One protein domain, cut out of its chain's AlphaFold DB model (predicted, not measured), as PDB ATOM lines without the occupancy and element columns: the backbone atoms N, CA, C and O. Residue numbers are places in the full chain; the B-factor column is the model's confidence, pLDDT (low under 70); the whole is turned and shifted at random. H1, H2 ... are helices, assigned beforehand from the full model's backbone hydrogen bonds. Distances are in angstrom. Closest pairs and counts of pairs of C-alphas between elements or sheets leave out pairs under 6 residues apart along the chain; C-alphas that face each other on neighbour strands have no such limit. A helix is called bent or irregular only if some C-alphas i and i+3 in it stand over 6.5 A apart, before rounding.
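This is residues 2 to 161 of the 161 residues of an uncharacterized protein of Acidimicrobiales bacterium (UniProt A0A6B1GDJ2). One very long helix, H1, sticks out as a handle, residues 2 to 34 standing free, from a compact body of shorter helices packed round its far end. In that body H2 and H3 fold back along the last part of H1, H4 and H5 make a helical hairpin, and short H6 and H7 lie beyond H5. The printed part has 160 residues and seven named helices, H1 to H7 in order, with no named strand: all helix. It is extended, with a radius of gyration of the C-alphas of 24.0 A and spans of 93 by 38 by 24 A.

H1, residues 2 to 54, runs 76.5 A from C-alpha 2 at (609.528, 420.688, 483.504). It is irregular, C-alphas 46 and 49 being 7.3 A apart, with a kink of 43 degrees near residue 48. H2 is residues 61 to 69, 12.6 A, and H3 residues 71 to 83, 17.8 A. H4, residues 86 to 101, measures 22.1 A; H5, residues 111 to 131, measures 30.2 A. H6 is residues 141 to 145, 8.1 A, and H7 residues 152 to 159, 10.6 A, ending at (626.379, 413.022, 402.205).

Residues 39 to 48 of H1 touch H3, closest at the C-alphas of Leu 46 and Ala 76, 5.6 A. H4 and H5 touch at a shallow tilt of 18 degrees, opposite ways, closest at the C-alphas of Val 88 and Ala 127, 4.9 A. Residues 118 to 126 of H5 touch H6, closest at the C-alphas of Gly 122 and Pro 141, 4.1 A. H7 is close to H5 but not clearly touching, closest at the C-alphas of Ser 112 and Ala 159, 7.3 A. H1 and H4 are apart. Every O i to N i+4 pair is within hydrogen-bond range in H2, H4, H5 and H7; the counts are 47 of 49 in H1, 7 of 9 in H3 and 0 of 1 in H6, where 2 of 2 O i to N i+3 pairs are.

The C-alphas farthest apart, of Phe 2 and Gly 107, are 93.7 A apart. The printed part has no cut, and no link is long. Confidence is low, under 70, at 26 residues, among them 2 to 10 and 56 to 60.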
ATOM      1  N   PHE A   2     610.250 421.417 484.567       49.28
ATOM      2  CA  PHE A   2     609.528 420.688 483.504       49.28
ATOM      3  C   PHE A   2     609.795 421.184 482.066       49.28
ATOM      4  O   PHE A   2     609.793 420.389 481.132       49.28
ATOM      5  N   THR A   3     610.094 422.469 481.867       43.34
ATOM      6  CA  THR A   3     610.329 423.058 480.533       43.34
ATOM      7  C   THR A   3     611.660 422.642 479.895       43.34
ATOM      8  O   THR A   3     611.740 422.489 478.680       43.34
ATOM      9  N   THR A   4     612.696 422.378 480.694       50.53
ATOM     10  CA  THR A   4     614.010 421.915 480.215       50.53
ATOM     11  C   THR A   4     614.008 420.440 479.793       50.53
ATOM     12  O   THR A   4     614.743 420.064 478.885       50.53
ATOM     13  N   LEU A   5     613.145 419.609 480.390       48.06
ATOM     14  CA  LEU A   5     612.969 418.196 480.019       48.06
ATOM     15  C   LEU A   5     612.258 418.027 478.665       48.06
ATOM     16  O   LEU A   5     612.659 417.187 477.862       48.06
ATOM     17  N   ILE A   6     611.263 418.871 478.373       51.91
ATOM     18  CA  ILE A   6     610.550 418.876 477.082       51.91
ATOM     19  C   ILE A   6     611.480 419.350 475.945       51.91
ATOM     20  O   ILE A   6     611.485 418.769 474.856       51.91
ATOM     21  N   ALA A   7     612.339 420.342 476.206       53.69
ATOM     22  CA  ALA A   7     613.340 420.814 475.243       53.69
ATOM     23  C   ALA A   7     614.426 419.758 474.930       53.69
ATOM     24  O   ALA A   7     614.842 419.611 473.775       53.69
ATOM     25  N   GLY A   8     614.844 418.976 475.933       59.00
ATOM     26  CA  GLY A   8     615.796 417.873 475.761       59.00
ATOM     27  C   GLY A   8     615.230 416.718 474.927       59.00
ATOM     28  O   GLY A   8     615.882 416.259 473.991       59.00
ATOM     29  N   ALA A   9     613.985 416.304 475.195       62.34
ATOM     30  CA  ALA A   9     613.314 415.244 474.436       62.34
ATOM     31  C   ALA A   9     613.114 415.612 472.951       62.34
ATOM     32  O   ALA A   9     613.315 414.779 472.068       62.34
ATOM     33  N   SER A  10     612.796 416.878 472.668       68.56
ATOM     34  CA  SER A  10     612.598 417.386 471.301       68.56
ATOM     35  C   SER A  10     613.880 417.318 470.459       68.56
ATOM     36  O   SER A  10     613.849 416.918 469.296       68.56
ATOM     37  N   SER A  11     615.028 417.646 471.060       75.88
ATOM     38  CA  SER A  11     616.335 417.627 470.383       75.88
ATOM     39  C   SER A  11     616.780 416.210 470.005       75.88
ATOM     40  O   SER A  11     617.351 416.002 468.935       75.88
ATOM     41  N   VAL A  12     616.474 415.218 470.850       82.69
ATOM     42  CA  VAL A  12     616.788 413.805 470.582       82.69
ATOM     43  C   VAL A  12     615.978 413.280 469.397       82.69
ATOM     44  O   VAL A  12     616.537 412.628 468.518       82.69
ATOM     45  N   VAL A  13     614.685 413.609 469.323       83.12
ATOM     46  CA  VAL A  13     613.821 413.202 468.201       83.12
ATOM     47  C   VAL A  13     614.318 413.793 466.879       83.12
ATOM     48  O   VAL A  13     614.424 413.069 465.892       83.12
ATOM     49  N   VAL A  14     614.699 415.076 466.857       84.44
ATOM     50  CA  VAL A  14     615.273 415.713 465.658       84.44
ATOM     51  C   VAL A  14     616.581 415.034 465.242       84.44
ATOM     52  O   VAL A  14     616.759 414.734 464.063       84.44
ATOM     53  N   GLY A  15     617.469 414.727 466.194       87.94
ATOM     54  CA  GLY A  15     618.716 414.009 465.916       87.94
ATOM     55  C   GLY A  15     618.488 412.624 465.299       87.94
ATOM     56  O   GLY A  15     619.142 412.274 464.316       87.94
ATOM     57  N   LEU A  16     617.515 411.866 465.816       88.56
ATOM     58  CA  LEU A  16     617.145 410.549 465.283       88.56
ATOM     59  C   LEU A  16     616.570 410.636 463.862       88.56
ATOM     60  O   LEU A  16     616.922 409.820 463.009       88.56
ATOM     61  N   VAL A  17     615.730 411.639 463.582       86.81
ATOM     62  CA  VAL A  17     615.164 411.866 462.240       86.81
ATOM     63  C   VAL A  17     616.253 412.264 461.243       86.81
ATOM     64  O   VAL A  17     616.306 411.709 460.147       86.81
ATOM     65  N   VAL A  18     617.155 413.178 461.614       89.00
ATOM     66  CA  VAL A  18     618.276 413.588 460.752       89.00
ATOM     67  C   VAL A  18     619.195 412.405 460.453       89.00
ATOM     68  O   VAL A  18     619.550 412.197 459.293       89.00
ATOM     69  N   TRP A  19     619.531 411.591 461.458       89.69
ATOM     70  CA  TRP A  19     620.336 410.383 461.270       89.69
ATOM     71  C   TRP A  19     619.653 409.366 460.343       89.69
ATOM     72  O   TRP A  19     620.301 408.808 459.457       89.69
ATOM     73  N   TRP A  20     618.338 409.164 460.486       89.69
ATOM     74  CA  TRP A  20     617.562 408.281 459.609       89.69
ATOM     75  C   TRP A  20     617.515 408.781 458.157       89.69
ATOM     76  O   TRP A  20     617.668 407.996 457.224       89.69
ATOM     77  N   ILE A  21     617.364 410.091 457.939       86.00
ATOM     78  CA  ILE A  21     617.410 410.678 456.591       86.00
ATOM     79  C   ILE A  21     618.810 410.523 455.987       86.00
ATOM     80  O   ILE A  21     618.944 410.092 454.842       86.00
ATOM     81  N   GLN A  22     619.862 410.838 456.749       86.56
ATOM     82  CA  GLN A  22     621.243 410.709 456.282       86.56
ATOM     83  C   GLN A  22     621.599 409.263 455.931       86.56
ATOM     84  O   GLN A  22     622.217 409.034 454.892       86.56
ATOM     85  N   SER A  23     621.176 408.286 456.740       85.88
ATOM     86  CA  SER A  23     621.449 406.873 456.466       85.88
ATOM     87  C   SER A  23     620.780 406.400 455.173       85.88
ATOM     88  O   SER A  23     621.419 405.707 454.383       85.88
ATOM     89  N   ARG A  24     619.550 406.850 454.887       86.06
ATOM     90  CA  ARG A  24     618.848 406.568 453.623       86.06
ATOM     91  C   ARG A  24     619.482 407.243 452.415       86.06
ATOM     92  O   ARG A  24     619.568 406.628 451.355       86.06
ATOM     93  N   ILE A  25     619.927 408.491 452.556       86.94
ATOM     94  CA  ILE A  25     620.629 409.203 451.479       86.94
ATOM     95  C   ILE A  25     621.940 408.488 451.147       86.94
ATOM     96  O   ILE A  25     622.227 408.265 449.975       86.94
ATOM     97  N   GLU A  26     622.709 408.095 452.160       87.38
ATOM     98  CA  GLU A  26     623.984 407.396 451.986       87.38
ATOM     99  C   GLU A  26     623.791 405.994 451.386       87.38
ATOM    100  O   GLU A  26     624.504 405.614 450.458       87.38
ATOM    101  N   GLU A  27     622.792 405.237 451.850       87.69
ATOM    102  CA  GLU A  27     622.411 403.940 451.274       87.69
ATOM    103  C   GLU A  27     622.025 404.080 449.791       87.69
ATOM    104  O   GLU A  27     622.596 403.401 448.933       87.69
ATOM    105  N   ASN A  28     621.133 405.022 449.464       80.00
ATOM    106  CA  ASN A  28     620.718 405.294 448.086       80.00
ATOM    107  C   ASN A  28     621.874 405.769 447.210       80.00
ATOM    108  O   ASN A  28     621.958 405.393 446.038       80.00
ATOM    109  N   ARG A  29     622.780 406.580 447.759       83.25
ATOM    110  CA  ARG A  29     623.973 407.041 447.056       83.25
ATOM    111  C   ARG A  29     624.895 405.871 446.732       83.25
ATOM    112  O   ARG A  29     625.297 405.740 445.583       83.25
ATOM    113  N   ARG A  30     625.166 404.981 447.690       85.56
ATOM    114  CA  ARG A  30     625.993 403.780 447.467       85.56
ATOM    115  C   ARG A  30     625.384 402.845 446.432       85.56
ATOM    116  O   ARG A  30     626.108 402.332 445.583       85.56
ATOM    117  N   LEU A  31     624.070 402.628 446.489       79.12
ATOM    118  CA  LEU A  31     623.358 401.842 445.482       79.12
ATOM    119  C   LEU A  31     623.449 402.504 444.105       79.12
ATOM    120  O   LEU A  31     623.772 401.832 443.132       79.12
ATOM    121  N   SER A  32     623.256 403.821 444.028       79.81
ATOM    122  CA  SER A  32     623.379 404.581 442.778       79.81
ATOM    123  C   SER A  32     624.796 404.526 442.207       79.81
ATOM    124  O   SER A  32     624.965 404.318 441.012       79.81
ATOM    125  N   GLU A  33     625.821 404.663 443.050       83.94
ATOM    126  CA  GLU A  33     627.228 404.565 442.650       83.94
ATOM    127  C   GLU A  33     627.586 403.157 442.159       83.94
ATOM    128  O   GLU A  33     628.300 403.027 441.164       83.94
ATOM    129  N   ARG A  34     627.080 402.102 442.814       82.38
ATOM    130  CA  ARG A  34     627.250 400.715 442.345       82.38
ATOM    131  C   ARG A  34     626.564 400.499 441.003       82.38
ATOM    132  O   ARG A  34     627.228 400.105 440.058       82.38
ATOM    133  N   LEU A  35     625.288 400.867 440.887       80.56
ATOM    134  CA  LEU A  35     624.528 400.748 439.640       80.56
ATOM    135  C   LEU A  35     625.159 401.545 438.493       80.56
ATOM    136  O   LEU A  35     625.120 401.105 437.346       80.56
ATOM    137  N   TYR A  36     625.740 402.708 438.790       85.69
ATOM    138  CA  TYR A  36     626.485 403.497 437.816       85.69
ATOM    139  C   TYR A  36     627.751 402.771 437.353       85.69
ATOM    140  O   TYR A  36     628.018 402.721 436.156       85.69
ATOM    141  N   LYS A  37     628.524 402.187 438.279       86.06
ATOM    142  CA  LYS A  37     629.722 401.402 437.942       86.06
ATOM    143  C   LYS A  37     629.380 400.157 437.131       86.06
ATOM    144  O   LYS A  37     630.017 399.931 436.108       86.06
ATOM    145  N   ASP A  38     628.355 399.417 437.538       86.94
ATOM    146  CA  ASP A  38     627.914 398.202 436.851       86.94
ATOM    147  C   ASP A  38     627.464 398.523 435.416       86.94
ATOM    148  O   ASP A  38     627.848 397.835 434.470       86.94
ATOM    149  N   ARG A  39     626.727 399.629 435.223       89.56
ATOM    150  CA  ARG A  39     626.368 400.132 433.886       89.56
ATOM    151  C   ARG A  39     627.575 400.594 433.081       89.56
ATOM    152  O   ARG A  39     627.672 400.264 431.904       89.56
ATOM    153  N   ALA A  40     628.502 401.331 433.692       89.69
ATOM    154  CA  ALA A  40     629.718 401.777 433.019       89.69
ATOM    155  C   ALA A  40     630.513 400.584 432.474       89.69
ATOM    156  O   ALA A  40     630.920 400.582 431.315       89.69
ATOM    157  N   GLU A  41     630.702 399.561 433.305       91.69
ATOM    158  CA  GLU A  41     631.427 398.351 432.934       91.69
ATOM    159  C   GLU A  41     630.694 397.563 431.843       91.69
ATOM    160  O   GLU A  41     631.315 397.140 430.866       91.69
ATOM    161  N   LEU A  42     629.371 397.426 431.964       92.88
ATOM    162  CA  LEU A  42     628.527 396.834 430.930       92.88
ATOM    163  C   LEU A  42     628.712 397.540 429.581       92.88
ATOM    164  O   LEU A  42     628.965 396.883 428.571       92.88
ATOM    165  N   TYR A  43     628.618 398.869 429.561       93.44
ATOM    166  CA  TYR A  43     628.737 399.660 428.339       93.44
ATOM    167  C   TYR A  43     630.135 399.589 427.725       93.44
ATOM    168  O   TYR A  43     630.252 399.502 426.507       93.44
ATOM    169  N   ILE A  44     631.194 399.551 428.537       90.62
ATOM    170  CA  ILE A  44     632.564 399.355 428.038       90.62
ATOM    171  C   ILE A  44     632.690 398.000 427.330       90.62
ATOM    172  O   ILE A  44     633.178 397.943 426.204       90.62
ATOM    173  N   ARG A  45     632.201 396.918 427.950       91.94
ATOM    174  CA  ARG A  45     632.226 395.575 427.343       91.94
ATOM    175  C   ARG A  45     631.408 395.519 426.052       91.94
ATOM    176  O   ARG A  45     631.824 394.888 425.086       91.94
ATOM    177  N   LEU A  46     630.268 396.205 426.022       91.19
ATOM    178  CA  LEU A  46     629.405 396.286 424.845       91.19
ATOM    179  C   LEU A  46     630.085 397.003 423.668       91.19
ATOM    180  O   LEU A  46     629.898 396.621 422.517       91.19
ATOM    181  N   LEU A  47     630.877 398.040 423.953       89.25
ATOM    182  CA  LEU A  47     631.554 398.847 422.936       89.25
ATOM    183  C   LEU A  47     632.887 398.246 422.461       89.25
ATOM    184  O   LEU A  47     633.442 398.732 421.476       89.25
ATOM    185  N   GLN A  48     633.388 397.185 423.098       86.81
ATOM    186  CA  GLN A  48     634.681 396.575 422.764       86.81
ATOM    187  C   GLN A  48     634.813 396.190 421.272       86.81
ATOM    188  O   GLN A  48     635.828 396.544 420.666       86.81
ATOM    189  N   PRO A  49     633.826 395.545 420.612       85.19
ATOM    190  CA  PRO A  49     633.950 395.238 419.184       85.19
ATOM    191  C   PRO A  49     634.036 396.500 418.314       85.19
ATOM    192  O   PRO A  49     634.741 396.510 417.307       85.19
ATOM    193  N   MET A  50     633.378 397.590 418.721       82.25
ATOM    194  CA  MET A  50     633.419 398.870 418.004       82.25
ATOM    195  C   MET A  50     634.793 399.536 418.125       82.25
ATOM    196  O   MET A  50     635.304 400.090 417.153       82.25
ATOM    197  N   GLU A  51     635.447 399.431 419.285       81.06
ATOM    198  CA  GLU A  51     636.829 399.891 419.456       81.06
ATOM    199  C   GLU A  51     637.795 399.158 418.508       81.06
ATOM    200  O   GLU A  51     638.686 399.774 417.915       81.06
ATOM    201  N   MET A  52     637.597 397.851 418.307       77.69
ATOM    202  CA  MET A  52     638.403 397.063 417.368       77.69
ATOM    203  C   MET A  52     638.210 397.531 415.922       77.69
ATOM    204  O   MET A  52     639.191 397.650 415.186       77.69
ATOM    205  N   ILE A  53     636.973 397.867 415.538       77.06
ATOM    206  CA  ILE A  53     636.670 398.429 414.216       77.06
ATOM    207  C   ILE A  53     637.392 399.775 414.014       77.06
ATOM    208  O   ILE A  53     638.037 399.992 412.989       77.06
ATOM    209  N   LEU A  54     637.337 400.658 415.015       72.69
ATOM    210  CA  LEU A  54     637.851 402.035 414.941       72.69
ATOM    211  C   LEU A  54     639.365 402.172 415.141       72.69
ATOM    212  O   LEU A  54     639.948 403.190 414.777       72.69
ATOM    213  N   SER A  55     640.020 401.192 415.761       70.06
ATOM    214  CA  SER A  55     641.469 401.218 416.016       70.06
ATOM    215  C   SER A  55     642.314 400.825 414.798       70.06
ATOM    216  O   SER A  55     643.538 400.778 414.900       70.06
ATOM    217  N   GLY A  56     641.690 400.522 413.654       60.88
ATOM    218  CA  GLY A  56     642.389 400.029 412.463       60.88
ATOM    219  C   GLY A  56     642.885 398.585 412.598       60.88
ATOM    220  O   GLY A  56     643.468 398.042 411.663       60.88
ATOM    221  N   GLN A  57     642.606 397.919 413.728       52.47
ATOM    222  CA  GLN A  57     642.754 396.464 413.862       52.47
ATOM    223  C   GLN A  57     641.673 395.693 413.079       52.47
ATOM    224  O   GLN A  57     641.735 394.467 412.986       52.47
ATOM    225  N   SER A  58     640.730 396.419 412.467       51.91
ATOM    226  CA  SER A  58     639.733 395.963 411.494       51.91
ATOM    227  C   SER A  58     640.308 395.400 410.196       51.91
ATOM    228  O   SER A  58     639.550 394.835 409.412       51.91
ATOM    229  N   GLY A  59     641.627 395.475 409.979       53.19
ATOM    230  CA  GLY A  59     642.292 394.850 408.830       53.19
ATOM    231  C   GLY A  59     642.067 393.334 408.708       53.19
ATOM    232  O   GLY A  59     642.396 392.762 407.675       53.19
ATOM    233  N   ASN A  60     641.492 392.683 409.729       65.62
ATOM    234  CA  ASN A  60     640.940 391.337 409.615       65.62
ATOM    235  C   ASN A  60     639.465 391.292 410.097       65.62
ATOM    236  O   ASN A  60     639.228 391.250 411.312       65.62
ATOM    237  N   PRO A  61     638.482 391.242 409.176       70.19
ATOM    238  CA  PRO A  61     637.058 391.055 409.482       70.19
ATOM    239  C   PRO A  61     636.759 389.855 410.395       70.19
ATOM    240  O   PRO A  61     635.849 389.916 411.224       70.19
ATOM    241  N   GLU A  62     637.562 388.788 410.329       76.94
ATOM    242  CA  GLU A  62     637.415 387.602 411.180       76.94
ATOM    243  C   GLU A  62     637.634 387.930 412.658       76.94
ATOM    244  O   GLU A  62     636.981 387.345 413.518       76.94
ATOM    245  N   ARG A  63     638.516 388.883 412.988       77.88
ATOM    246  CA  ARG A  63     638.757 389.281 414.385       77.88
ATOM    247  C   ARG A  63     637.568 390.018 414.980       77.88
ATOM    248  O   ARG A  63     637.246 389.811 416.146       77.88
ATOM    249  N   VAL A  64     636.912 390.856 414.180       77.00
ATOM    250  CA  VAL A  64     635.681 391.542 414.587       77.00
ATOM    251  C   VAL A  64     634.559 390.519 414.763       77.00
ATOM    252  O   VAL A  64     633.883 390.527 415.790       77.00
ATOM    253  N   ALA A  65     634.417 389.574 413.829       81.06
ATOM    254  CA  ALA A  65     633.454 388.481 413.949       81.06
ATOM    255  C   ALA A  65     633.709 387.617 415.197       81.06
ATOM    256  O   ALA A  65     632.778 387.314 415.942       81.06
ATOM    257  N   GLN A  66     634.970 387.278 415.484       84.81
ATOM    258  CA  GLN A  66     635.352 386.562 416.702       84.81
ATOM    259  C   GLN A  66     634.999 387.361 417.957       84.81
ATOM    260  O   GLN A  66     634.425 386.789 418.879       84.81
ATOM    261  N   ALA A  67     635.274 388.668 417.992       84.69
ATOM    262  CA  ALA A  67     634.915 389.533 419.117       84.69
ATOM    263  C   ALA A  67     633.397 389.558 419.371       84.69
ATOM    264  O   ALA A  67     632.965 389.484 420.518       84.69
ATOM    265  N   LEU A  68     632.583 389.570 418.312       86.06
ATOM    266  CA  LEU A  68     631.122 389.472 418.416       86.06
ATOM    267  C   LEU A  68     630.638 388.090 418.896       86.06
ATOM    268  O   LEU A  68     629.550 387.974 419.462       86.06
ATOM    269  N   GLN A  69     631.430 387.037 418.696       87.62
ATOM    270  CA  GLN A  69     631.127 385.691 419.189       87.62
ATOM    271  C   GLN A  69     631.647 385.425 420.608       87.62
ATOM    272  O   GLN A  69     631.223 384.441 421.224       87.62
ATOM    273  N   GLN A  70     632.515 386.290 421.149       91.19
ATOM    274  CA  GLN A  70     633.031 386.143 422.508       91.19
ATOM    275  C   GLN A  70     631.895 386.123 423.530       91.19
ATOM    276  O   GLN A  70     630.912 386.869 423.447       91.19
ATOM    277  N   LYS A  71     632.038 385.246 424.525       91.38
ATOM    278  CA  LYS A  71     631.038 385.049 425.576       91.38
ATOM    279  C   LYS A  71     630.807 386.343 426.351       91.38
ATOM    280  O   LYS A  71     629.675 386.658 426.698       91.38
ATOM    281  N   GLU A  72     631.872 387.092 426.592       89.75
ATOM    282  CA  GLU A  72     631.889 388.360 427.310       89.75
ATOM    283  C   GLU A  72     630.996 389.391 426.613       89.75
ATOM    284  O   GLU A  72     630.106 389.961 427.250       89.75
ATOM    285  N   TYR A  73     631.167 389.559 425.299       91.19
ATOM    286  CA  TYR A  73     630.337 390.453 424.497       91.19
ATOM    287  C   TYR A  73     628.877 389.991 424.464       91.19
ATOM    288  O   TYR A  73     627.974 390.777 424.739       91.19
ATOM    289  N   ARG A  74     628.620 388.704 424.195       92.12
ATOM    290  CA  ARG A  74     627.248 388.165 424.144       92.12
ATOM    291  C   ARG A  74     626.516 388.317 425.476       92.12
ATOM    292  O   ARG A  74     625.329 388.637 425.494       92.12
ATOM    293  N   ASN A  75     627.224 388.132 426.588       93.31
ATOM    294  CA  ASN A  75     626.680 388.363 427.919       93.31
ATOM    295  C   ASN A  75     626.350 389.842 428.139       93.31
ATOM    296  O   ASN A  75     625.276 390.136 428.655       93.31
ATOM    297  N   ALA A  76     627.223 390.766 427.728       93.75
ATOM    298  CA  ALA A  76     626.955 392.202 427.804       93.75
ATOM    299  C   ALA A  76     625.746 392.602 426.934       93.75
ATOM    300  O   ALA A  76     624.830 393.274 427.407       93.75
ATOM    301  N   ALA A  77     625.685 392.113 425.694       92.50
ATOM    302  CA  ALA A  77     624.559 392.329 424.786       92.50
ATOM    303  C   ALA A  77     623.236 391.776 425.346       92.50
ATOM    304  O   ALA A  77     622.180 392.361 425.138       92.50
ATOM    305  N   PHE A  78     623.270 390.677 426.104       93.06
ATOM    306  CA  PHE A  78     622.089 390.189 426.812       93.06
ATOM    307  C   PHE A  78     621.744 391.068 428.025       93.06
ATOM    308  O   PHE A  78     620.596 391.477 428.187       93.06
ATOM    309  N   GLN A  79     622.736 391.424 428.845       93.44
ATOM    310  CA  GLN A  79     622.569 392.230 430.061       93.44
ATOM    311  C   GLN A  79     621.998 393.632 429.804       93.44
ATOM    312  O   GLN A  79     621.325 394.179 430.680       93.44
ATOM    313  N   ILE A  80     622.194 394.195 428.608       93.56
ATOM    314  CA  ILE A  80     621.620 395.495 428.239       93.56
ATOM    315  C   ILE A  80     620.086 395.526 428.344       93.56
ATOM    316  O   ILE A  80     619.531 396.577 428.640       93.56
ATOM    317  N   HIS A  81     619.410 394.379 428.202       90.56
ATOM    318  CA  HIS A  81     617.955 394.264 428.345       90.56
ATOM    319  C   HIS A  81     617.469 394.512 429.780       90.56
ATOM    320  O   HIS A  81     616.301 394.828 429.983       90.56
ATOM    321  N   PHE A  82     618.349 394.351 430.771       89.19
ATOM    322  CA  PHE A  82     618.009 394.480 432.190       89.19
ATOM    323  C   PHE A  82     618.566 395.759 432.811       89.19
ATOM    324  O   PHE A  82     617.955 396.318 433.719       89.19
ATOM    325  N   PHE A  83     619.739 396.202 432.351       88.94
ATOM    326  CA  PHE A  83     620.478 397.299 432.979       88.94
ATOM    327  C   PHE A  83     620.611 398.544 432.103       88.94
ATOM    328  O   PHE A  83     620.910 399.614 432.635       88.94
ATOM    329  N   GLY A  84     620.408 398.423 430.789       88.75
ATOM    330  CA  GLY A  84     620.366 399.574 429.894       88.75
ATOM    331  C   GLY A  84     619.091 400.379 430.114       88.75
ATOM    332  O   GLY A  84     618.034 399.811 430.383       88.75
ATOM    333  N   SER A  85     619.163 401.706 429.993       91.81
ATOM    334  CA  SER A  85     617.936 402.500 429.891       91.81
ATOM    335  C   SER A  85     617.223 402.241 428.571       91.81
ATOM    336  O   SER A  85     617.836 401.814 427.591       91.81
ATOM    337  N   ASP A  86     615.931 402.556 428.521       95.44
ATOM    338  CA  ASP A  86     615.121 402.340 427.325       95.44
ATOM    339  C   ASP A  86     615.724 402.992 426.075       95.44
ATOM    340  O   ASP A  86     615.672 402.417 424.993       95.44
ATOM    341  N   ASP A  87     616.319 404.179 426.208       95.81
ATOM    342  CA  ASP A  87     616.954 404.878 425.089       95.81
ATOM    343  C   ASP A  87     618.176 404.108 424.567       95.81
ATOM    344  O   ASP A  87     618.367 404.002 423.356       95.81
ATOM    345  N   VAL A  88     618.973 403.533 425.474       95.94
ATOM    346  CA  VAL A  88     620.126 402.691 425.128       95.94
ATOM    347  C   VAL A  88     619.662 401.407 424.455       95.94
ATOM    348  O   VAL A  88     620.180 401.060 423.396       95.94
ATOM    349  N   LEU A  89     618.668 400.724 425.028       95.56
ATOM    350  CA  LEU A  89     618.137 399.484 424.470       95.56
ATOM    351  C   LEU A  89     617.512 399.713 423.087       95.56
ATOM    352  O   LEU A  89     617.773 398.943 422.167       95.56
ATOM    353  N   ARG A  90     616.733 400.790 422.911       97.56
ATOM    354  CA  ARG A  90     616.155 401.150 421.607       97.56
ATOM    355  C   ARG A  90     617.244 401.415 420.575       97.56
ATOM    356  O   ARG A  90     617.204 400.804 419.514       97.56
ATOM    357  N   ALA A  91     618.233 402.254 420.893       96.94
ATOM    358  CA  ALA A  91     619.331 402.545 419.971       96.94
ATOM    359  C   ALA A  91     620.123 401.278 419.610       96.94
ATOM    360  O   ALA A  91     620.444 401.055 418.445       96.94
ATOM    361  N   PHE A  92     620.402 400.421 420.598       95.44
ATOM    362  CA  PHE A  92     621.131 399.169 420.398       95.44
ATOM    363  C   PHE A  92     620.371 398.196 419.494       95.44
ATOM    364  O   PHE A  92     620.953 397.630 418.569       95.44
ATOM    365  N   ASN A  93     619.068 398.042 419.720       95.31
ATOM    366  CA  ASN A  93     618.220 397.186 418.896       95.31
ATOM    367  C   ASN A  93     618.103 397.724 417.469       95.31
ATOM    368  O   ASN A  93     618.242 396.951 416.525       95.31
ATOM    369  N   SER A  94     617.904 399.035 417.299       96.06
ATOM    370  CA  SER A  94     617.863 399.671 415.979       96.06
ATOM    371  C   SER A  94     619.171 399.486 415.214       96.06
ATOM    372  O   SER A  94     619.139 399.149 414.034       96.06
ATOM    373  N   MET A  95     620.316 399.627 415.889       94.81
ATOM    374  CA  MET A  95     621.625 399.368 415.291       94.81
ATOM    375  C   MET A  95     621.740 397.922 414.806       94.81
ATOM    376  O   MET A  95     622.070 397.696 413.647       94.81
ATOM    377  N   TRP A  96     621.447 396.933 415.654       91.88
ATOM    378  CA  TRP A  96     621.555 395.527 415.254       91.88
ATOM    379  C   TRP A  96     620.565 395.136 414.160       91.88
ATOM    380  O   TRP A  96     620.933 394.411 413.239       91.88
ATOM    381  N   GLN A  97     619.338 395.657 414.212       93.25
ATOM    382  CA  GLN A  97     618.350 395.447 413.161       93.25
ATOM    383  C   GLN A  97     618.837 395.996 411.816       93.25
ATOM    384  O   GLN A  97     618.707 395.310 410.804       93.25
ATOM    385  N   PHE A  98     619.440 397.188 411.814       91.25
ATOM    386  CA  PHE A  98     620.047 397.770 410.620       91.25
ATOM    387  C   PHE A  98     621.198 396.903 410.093       91.25
ATOM    388  O   PHE A  98     621.171 396.497 408.932       91.25
ATOM    389  N   LEU A  99     622.154 396.537 410.955       86.19
ATOM    390  CA  LEU A  99     623.307 395.710 410.578       86.19
ATOM    391  C   LEU A  99     622.890 394.347 409.997       86.19
ATOM    392  O   LEU A  99     623.504 393.882 409.044       86.19
ATOM    393  N   TRP A 100     621.843 393.709 410.529       85.62
ATOM    394  CA  TRP A 100     621.327 392.445 409.984       85.62
ATOM    395  C   TRP A 100     620.515 392.600 408.700       85.62
ATOM    396  O   TRP A 100     620.366 391.628 407.965       85.62
ATOM    397  N   SER A 101     619.971 393.789 408.441       86.38
ATOM    398  CA  SER A 101     619.249 394.083 407.202       86.38
ATOM    399  C   SER A 101     620.169 394.432 406.032       86.38
ATOM    400  O   SER A 101     619.696 394.523 404.901       86.38
ATOM    401  N   MET A 102     621.468 394.624 406.291       82.56
ATOM    402  CA  MET A 102     622.433 394.928 405.243       82.56
ATOM    403  C   MET A 102     622.536 393.776 404.240       82.56
ATOM    404  O   MET A 102     622.638 392.613 404.649       82.56
ATOM    405  N   PRO A 103     622.560 394.076 402.931       70.62
ATOM    406  CA  PRO A 103     622.845 393.070 401.923       70.62
ATOM    407  C   PRO A 103     624.260 392.519 402.142       70.62
ATOM    408  O   PRO A 103     625.226 393.271 402.238       70.62
ATOM    409  N   LEU A 104     624.373 391.192 402.233       66.62
ATOM    410  CA  LEU A 104     625.643 390.468 402.390       66.62
ATOM    411  C   LEU A 104     626.345 390.212 401.042       66.62
ATOM    412  O   LEU A 104     627.174 389.309 400.948       66.62
ATOM    413  N   ASP A 105     625.982 390.952 399.994       70.25
ATOM    414  CA  ASP A 105     626.515 390.736 398.650       70.25
ATOM    415  C   ASP A 105     628.041 390.929 398.627       70.25
ATOM    416  O   ASP A 105     628.580 391.816 399.284       70.25
ATOM    417  N   GLU A 106     628.749 390.119 397.832       60.19
ATOM    418  CA  GLU A 106     630.224 390.099 397.741       60.19
ATOM    419  C   GLU A 106     630.840 391.370 397.104       60.19
ATOM    420  O   GLU A 106     632.042 391.429 396.833       60.19
ATOM    421  N   GLY A 107     630.026 392.393 396.835       65.31
ATOM    422  CA  GLY A 107     630.444 393.665 396.255       65.31
ATOM    423  C   GLY A 107     630.959 394.675 397.291       65.31
ATOM    424  O   GLY A 107     630.768 394.508 398.495       65.31
ATOM    425  N   PRO A 108     631.619 395.757 396.841       66.38
ATOM    426  CA  PRO A 108     631.997 396.850 397.727       66.38
ATOM    427  C   PRO A 108     630.747 397.474 398.363       66.38
ATOM    428  O   PRO A 108     629.806 397.841 397.662       66.38
ATOM    429  N   VAL A 109     630.756 397.596 399.693       72.25
ATOM    430  CA  VAL A 109     629.690 398.269 400.446       72.25
ATOM    431  C   VAL A 109     629.656 399.743 400.046       72.25
ATOM    432  O   VAL A 109     630.692 400.409 400.036       72.25
ATOM    433  N   ASP A 110     628.465 400.238 399.723       81.38
ATOM    434  CA  ASP A 110     628.229 401.643 399.389       81.38
ATOM    435  C   ASP A 110     628.652 402.559 400.557       81.38
ATOM    436  O   ASP A 110     628.405 402.264 401.732       81.38
ATOM    437  N   GLU A 111     629.297 403.683 400.240       79.25
ATOM    438  CA  GLU A 111     629.732 404.684 401.220       79.25
ATOM    439  C   GLU A 111     628.560 405.206 402.068       79.25
ATOM    440  O   GLU A 111     628.712 405.414 403.274       79.25
ATOM    441  N   SER A 112     627.373 405.344 401.472       81.88
ATOM    442  CA  SER A 112     626.146 405.729 402.178       81.88
ATOM    443  C   SER A 112     625.735 404.694 403.230       81.88
ATOM    444  O   SER A 112     625.448 405.056 404.372       81.88
ATOM    445  N   VAL A 113     625.812 403.401 402.903       84.00
ATOM    446  CA  VAL A 113     625.508 402.297 403.830       84.00
ATOM    447  C   VAL A 113     626.519 402.259 404.977       84.00
ATOM    448  O   VAL A 113     626.144 402.080 406.138       84.00
ATOM    449  N   MET A 114     627.802 402.490 404.683       81.19
ATOM    450  CA  MET A 114     628.833 402.621 405.715       81.19
ATOM    451  C   MET A 114     628.557 403.810 406.644       81.19
ATOM    452  O   MET A 114     628.692 403.685 407.865       81.19
ATOM    453  N   LEU A 115     628.140 404.951 406.095       85.31
ATOM    454  CA  LEU A 115     627.805 406.139 406.877       85.31
ATOM    455  C   LEU A 115     626.593 405.908 407.786       85.31
ATOM    456  O   LEU A 115     626.605 406.317 408.950       85.31
ATOM    457  N   GLU A 116     625.567 405.218 407.291       88.94
ATOM    458  CA  GLU A 116     624.411 404.807 408.089       88.94
ATOM    459  C   GLU A 116     624.817 403.844 409.215       88.94
ATOM    460  O   GLU A 116     624.368 404.004 410.353       88.94
ATOM    461  N   ALA A 117     625.751 402.922 408.957       87.12
ATOM    462  CA  ALA A 117     626.289 402.010 409.969       87.12
ATOM    463  C   ALA A 117     626.989 402.765 411.099       87.12
ATOM    464  O   ALA A 117     626.686 402.560 412.278       87.12
ATOM    465  N   PHE A 118     627.885 403.690 410.749       87.75
ATOM    466  CA  PHE A 118     628.541 404.544 411.735       87.75
ATOM    467  C   PHE A 118     627.537 405.431 412.467       87.75
ATOM    468  O   PHE A 118     627.648 405.601 413.679       87.75
ATOM    469  N   THR A 119     626.519 405.943 411.778       92.06
ATOM    470  CA  THR A 119     625.453 406.728 412.409       92.06
ATOM    471  C   THR A 119     624.707 405.899 413.454       92.06
ATOM    472  O   THR A 119     624.537 406.363 414.584       92.06
ATOM    473  N   ALA A 120     624.333 404.659 413.137       92.88
ATOM    474  CA  ALA A 120     623.656 403.757 414.066       92.88
ATOM    475  C   ALA A 120     624.522 403.433 415.298       92.88
ATOM    476  O   ALA A 120     624.044 403.510 416.433       92.88
ATOM    477  N   ILE A 121     625.819 403.164 415.111       91.94
ATOM    478  CA  ILE A 121     626.758 402.950 416.227       91.94
ATOM    479  C   ILE A 121     626.886 404.230 417.072       91.94
ATOM    480  O   ILE A 121     626.854 404.184 418.305       91.94
ATOM    481  N   GLY A 122     626.979 405.394 416.427       93.38
ATOM    482  CA  GLY A 122     627.066 406.691 417.094       93.38
ATOM    483  C   GLY A 122     625.836 406.996 417.949       93.38
ATOM    484  O   GLY A 122     625.964 407.528 419.055       93.38
ATOM    485  N   GLN A 123     624.644 406.596 417.494       96.19
ATOM    486  CA  GLN A 123     623.404 406.720 418.262       96.19
ATOM    487  C   GLN A 123     623.446 405.893 419.553       96.19
ATOM    488  O   GLN A 123     623.056 406.403 420.607       96.19
ATOM    489  N   VAL A 124     623.981 404.667 419.510       95.38
ATOM    490  CA  VAL A 124     624.192 403.843 420.715       95.38
ATOM    491  C   VAL A 124     625.147 404.537 421.683       95.38
ATOM    492  O   VAL A 124     624.841 404.673 422.869       95.38
ATOM    493  N   MET A 125     626.278 405.044 421.187       94.25
ATOM    494  CA  MET A 125     627.257 405.750 422.020       94.25
ATOM    495  C   MET A 125     626.671 407.017 422.661       94.25
ATOM    496  O   MET A 125     626.943 407.300 423.829       94.25
ATOM    497  N   LEU A 126     625.843 407.772 421.934       95.75
ATOM    498  CA  LEU A 126     625.146 408.943 422.471       95.75
ATOM    499  C   LEU A 126     624.103 408.571 423.521       95.75
ATOM    500  O   LEU A 126     624.024 409.244 424.552       95.75
ATOM    501  N   ALA A 127     623.322 407.517 423.284       95.62
ATOM    502  CA  ALA A 127     622.354 407.017 424.255       95.62
ATOM    503  C   ALA A 127     623.060 406.611 425.557       95.62
ATOM    504  O   ALA A 127     622.672 407.068 426.633       95.62
ATOM    505  N   ILE A 128     624.173 405.876 425.454       94.94
ATOM    506  CA  ILE A 128     625.032 405.523 426.592       94.94
ATOM    507  C   ILE A 128     625.543 406.786 427.293       94.94
ATOM    508  O   ILE A 128     625.425 406.918 428.508       94.94
ATOM    509  N   ARG A 129     626.066 407.767 426.549       93.44
ATOM    510  CA  ARG A 129     626.587 409.020 427.119       93.44
ATOM    511  C   ARG A 129     625.517 409.781 427.917       93.44
ATOM    512  O   ARG A 129     625.823 410.355 428.965       93.44
ATOM    513  N   ARG A 130     624.271 409.794 427.431       94.50
ATOM    514  CA  ARG A 130     623.118 410.403 428.117       94.50
ATOM    515  C   ARG A 130     622.729 409.614 429.364       94.50
ATOM    516  O   ARG A 130     622.504 410.238 430.403       94.50
ATOM    517  N   ASP A 131     622.710 408.283 429.279       92.25
ATOM    518  CA  ASP A 131     622.435 407.397 430.417       92.25
ATOM    519  C   ASP A 131     623.463 407.573 431.543       92.25
ATOM    520  O   ASP A 131     623.110 407.658 432.715       92.25
ATOM    521  N   MET A 132     624.728 407.779 431.170       91.25
ATOM    522  CA  MET A 132     625.844 408.058 432.079       91.25
ATOM    523  C   MET A 132     625.860 409.499 432.629       91.25
ATOM    524  O   MET A 132     626.828 409.921 433.258       91.25
ATOM    525  N   GLY A 133     624.795 410.279 432.415       88.81
ATOM    526  CA  GLY A 133     624.594 411.590 433.041       88.81
ATOM    527  C   GLY A 133     624.815 412.794 432.126       88.81
ATOM    528  O   GLY A 133     624.473 413.916 432.507       88.81
ATOM    529  N   ASN A 134     625.293 412.610 430.891       91.12
ATOM    530  CA  ASN A 134     625.506 413.711 429.944       91.12
ATOM    531  C   ASN A 134     624.233 414.040 429.136       91.12
ATOM    532  O   ASN A 134     624.215 414.038 427.904       91.12
ATOM    533  N   LYS A 135     623.131 414.309 429.845       89.44
ATOM    534  CA  LYS A 135     621.778 414.418 429.262       89.44
ATOM    535  C   LYS A 135     621.615 415.536 428.224       89.44
ATOM    536  O   LYS A 135     620.704 415.475 427.409       89.44
ATOM    537  N   ARG A 136     622.470 416.564 428.261       89.94
ATOM    538  CA  ARG A 136     622.388 417.768 427.407       89.94
ATOM    539  C   ARG A 136     623.462 417.816 426.319       89.94
ATOM    540  O   ARG A 136     623.791 418.898 425.838       89.94
ATOM    541  N   THR A 137     624.046 416.669 425.969       90.31
ATOM    542  CA  THR A 137     625.005 416.597 424.863       90.31
ATOM    543  C   THR A 137     624.374 417.122 423.572       90.31
ATOM    544  O   THR A 137     623.245 416.762 423.245       90.31
ATOM    545  N   ARG A 138     625.110 417.984 422.866       91.38
ATOM    546  CA  ARG A 138     624.759 418.500 421.531       91.38
ATOM    547  C   ARG A 138     625.539 417.803 420.416       91.38
ATOM    548  O   ARG A 138     625.476 418.251 419.286       91.38
ATOM    549  N   LEU A 139     626.307 416.773 420.775       91.81
ATOM    550  CA  LEU A 139     627.039 415.965 419.813       91.81
ATOM    551  C   LEU A 139     626.054 415.181 418.947       91.81
ATOM    552  O   LEU A 139     625.139 414.543 419.480       91.81
ATOM    553  N   GLU A 140     626.305 415.199 417.650       92.38
ATOM    554  CA  GLU A 140     625.665 414.365 416.647       92.38
ATOM    555  C   GLU A 140     626.313 412.967 416.598       92.38
ATOM    556  O   GLU A 140     627.457 412.789 417.036       92.38
ATOM    557  N   PRO A 141     625.614 411.933 416.088       91.88
ATOM    558  CA  PRO A 141     626.098 410.551 416.127       91.88
ATOM    559  C   PRO A 141     627.494 410.361 415.530       91.88
ATOM    560  O   PRO A 141     628.336 409.696 416.130       91.88
ATOM    561  N   LEU A 142     627.765 410.981 414.381       89.50
ATOM    562  CA  LEU A 142     629.053 410.858 413.699       89.50
ATOM    563  C   LEU A 142     630.177 411.611 414.423       89.50
ATOM    564  O   LEU A 142     631.335 411.194 414.372       89.50
ATOM    565  N   GLU A 143     629.851 412.657 415.186       88.69
ATOM    566  CA  GLU A 143     630.845 413.390 415.978       88.69
ATOM    567  C   GLU A 143     631.500 412.507 417.053       88.69
ATOM    568  O   GLU A 143     632.631 412.763 417.471       88.69
ATOM    569  N   MET A 144     630.848 411.402 417.438       89.62
ATOM    570  CA  MET A 144     631.401 410.409 418.364       89.62
ATOM    571  C   MET A 144     632.677 409.728 417.840       89.62
ATOM    572  O   MET A 144     633.452 409.202 418.641       89.62
ATOM    573  N   PHE A 145     632.932 409.772 416.527       85.69
ATOM    574  CA  PHE A 145     634.068 409.107 415.878       85.69
ATOM    575  C   PHE A 145     635.143 410.060 415.346       85.69
ATOM    576  O   PHE A 145     636.182 409.593 414.875       85.69
ATOM    577  N   MET A 146     634.952 411.382 415.438       78.81
ATOM    578  CA  MET A 146     635.835 412.377 414.801       78.81
ATOM    579  C   MET A 146     637.310 412.271 415.207       78.81
ATOM    580  O   MET A 146     638.189 412.640 414.437       78.81
ATOM    581  N   SER A 147     637.610 411.753 416.400       77.75
ATOM    582  CA  SER A 147     638.997 411.562 416.845       77.75
ATOM    583  C   SER A 147     639.697 410.354 416.210       77.75
ATOM    584  O   SER A 147     640.915 410.223 416.333       77.75
ATOM    585  N   ARG A 148     638.951 409.451 415.562       73.81
ATOM    586  CA  ARG A 148     639.449 408.170 415.035       73.81
ATOM    587  C   ARG A 148     639.300 408.026 413.522       73.81
ATOM    588  O   ARG A 148     640.040 407.246 412.934       73.81
ATOM    589  N   ILE A 149     638.414 408.795 412.891       73.38
ATOM    590  CA  ILE A 149     638.190 408.770 411.441       73.38
ATOM    591  C   ILE A 149     638.650 410.110 410.853       73.38
ATOM    592  O   ILE A 149     637.981 411.126 411.026       73.38
ATOM    593  N   LYS A 150     639.810 410.114 410.179       69.75
ATOM    594  CA  LYS A 150     640.471 411.342 409.687       69.75
ATOM    595  C   LYS A 150     639.620 412.136 408.692       69.75
ATOM    596  O   LYS A 150     639.566 413.357 408.794       69.75
ATOM    597  N   ASP A 151     638.938 411.446 407.785       68.31
ATOM    598  CA  ASP A 151     638.228 412.074 406.661       68.31
ATOM    599  C   ASP A 151     636.728 412.281 406.928       68.31
ATOM    600  O   ASP A 151     635.990 412.749 406.063       68.31
ATOM    601  N   LEU A 152     636.262 411.987 408.146       72.62
ATOM    602  CA  LEU A 152     634.842 412.039 408.499       72.62
ATOM    603  C   LEU A 152     634.171 413.402 408.243       72.62
ATOM    604  O   LEU A 152     633.046 413.402 407.748       72.62
ATOM    605  N   PRO A 153     634.811 414.565 408.498       72.81
ATOM    606  CA  PRO A 153     634.207 415.856 408.167       72.81
ATOM    607  C   PRO A 153     633.918 416.023 406.669       72.81
ATOM    608  O   PRO A 153     632.909 416.619 406.300       72.81
ATOM    609  N   ALA A 154     634.787 415.487 405.805       70.56
ATOM    610  CA  ALA A 154     634.598 415.539 404.359       70.56
ATOM    611  C   ALA A 154     633.449 414.620 403.914       70.56
ATOM    612  O   ALA A 154     632.636 415.039 403.094       70.56
ATOM    613  N   VAL A 155     633.343 413.427 404.512       68.56
ATOM    614  CA  VAL A 155     632.263 412.454 404.258       68.56
ATOM    615  C   VAL A 155     630.895 412.985 404.712       68.56
ATOM    616  O   VAL A 155     629.902 412.868 404.002       68.56
ATOM    617  N   ILE A 156     630.823 413.644 405.873       69.50
ATOM    618  CA  ILE A 156     629.580 414.288 406.336       69.50
ATOM    619  C   ILE A 156     629.129 415.366 405.339       69.50
ATOM    620  O   ILE A 156     627.945 415.474 405.023       69.50
ATOM    621  N   ALA A 157     630.073 416.160 404.828       72.56
ATOM    622  CA  ALA A 157     629.787 417.250 403.900       72.56
ATOM    623  C   ALA A 157     629.429 416.785 402.474       72.56
ATOM    624  O   ALA A 157     628.842 417.569 401.720       72.56
ATOM    625  N   SER A 158     629.803 415.566 402.071       65.56
ATOM    626  CA  SER A 158     629.390 414.972 400.793       65.56
ATOM    627  C   SER A 158     628.006 414.331 400.882       65.56
ATOM    628  O   SER A 158     627.226 414.495 399.952       65.56
ATOM    629  N   ALA A 159     627.667 413.693 402.005       60.81
ATOM    630  CA  ALA A 159     626.379 413.022 402.205       60.81
ATOM    631  C   ALA A 159     625.172 413.968 402.386       60.81
ATOM    632  O   ALA A 159     624.028 413.532 402.314       60.81
ATOM    633  N   GLN A 160     625.411 415.257 402.646       61.66
ATOM    634  CA  GLN A 160     624.369 416.285 402.794       61.66
ATOM    635  C   GLN A 160     624.035 417.033 401.487       61.66
ATOM    636  O   GLN A 160     623.233 417.969 401.522       61.66
ATOM    637  N   ARG A 161     624.668 416.679 400.360       51.78
ATOM    638  CA  ARG A 161     624.414 417.266 399.032       51.78
ATOM    639  C   ARG A 161     623.513 416.372 398.199       51.78
ATOM    640  O   ARG A 161     622.722 416.952 397.426       51.78
TER     641      ARG A 161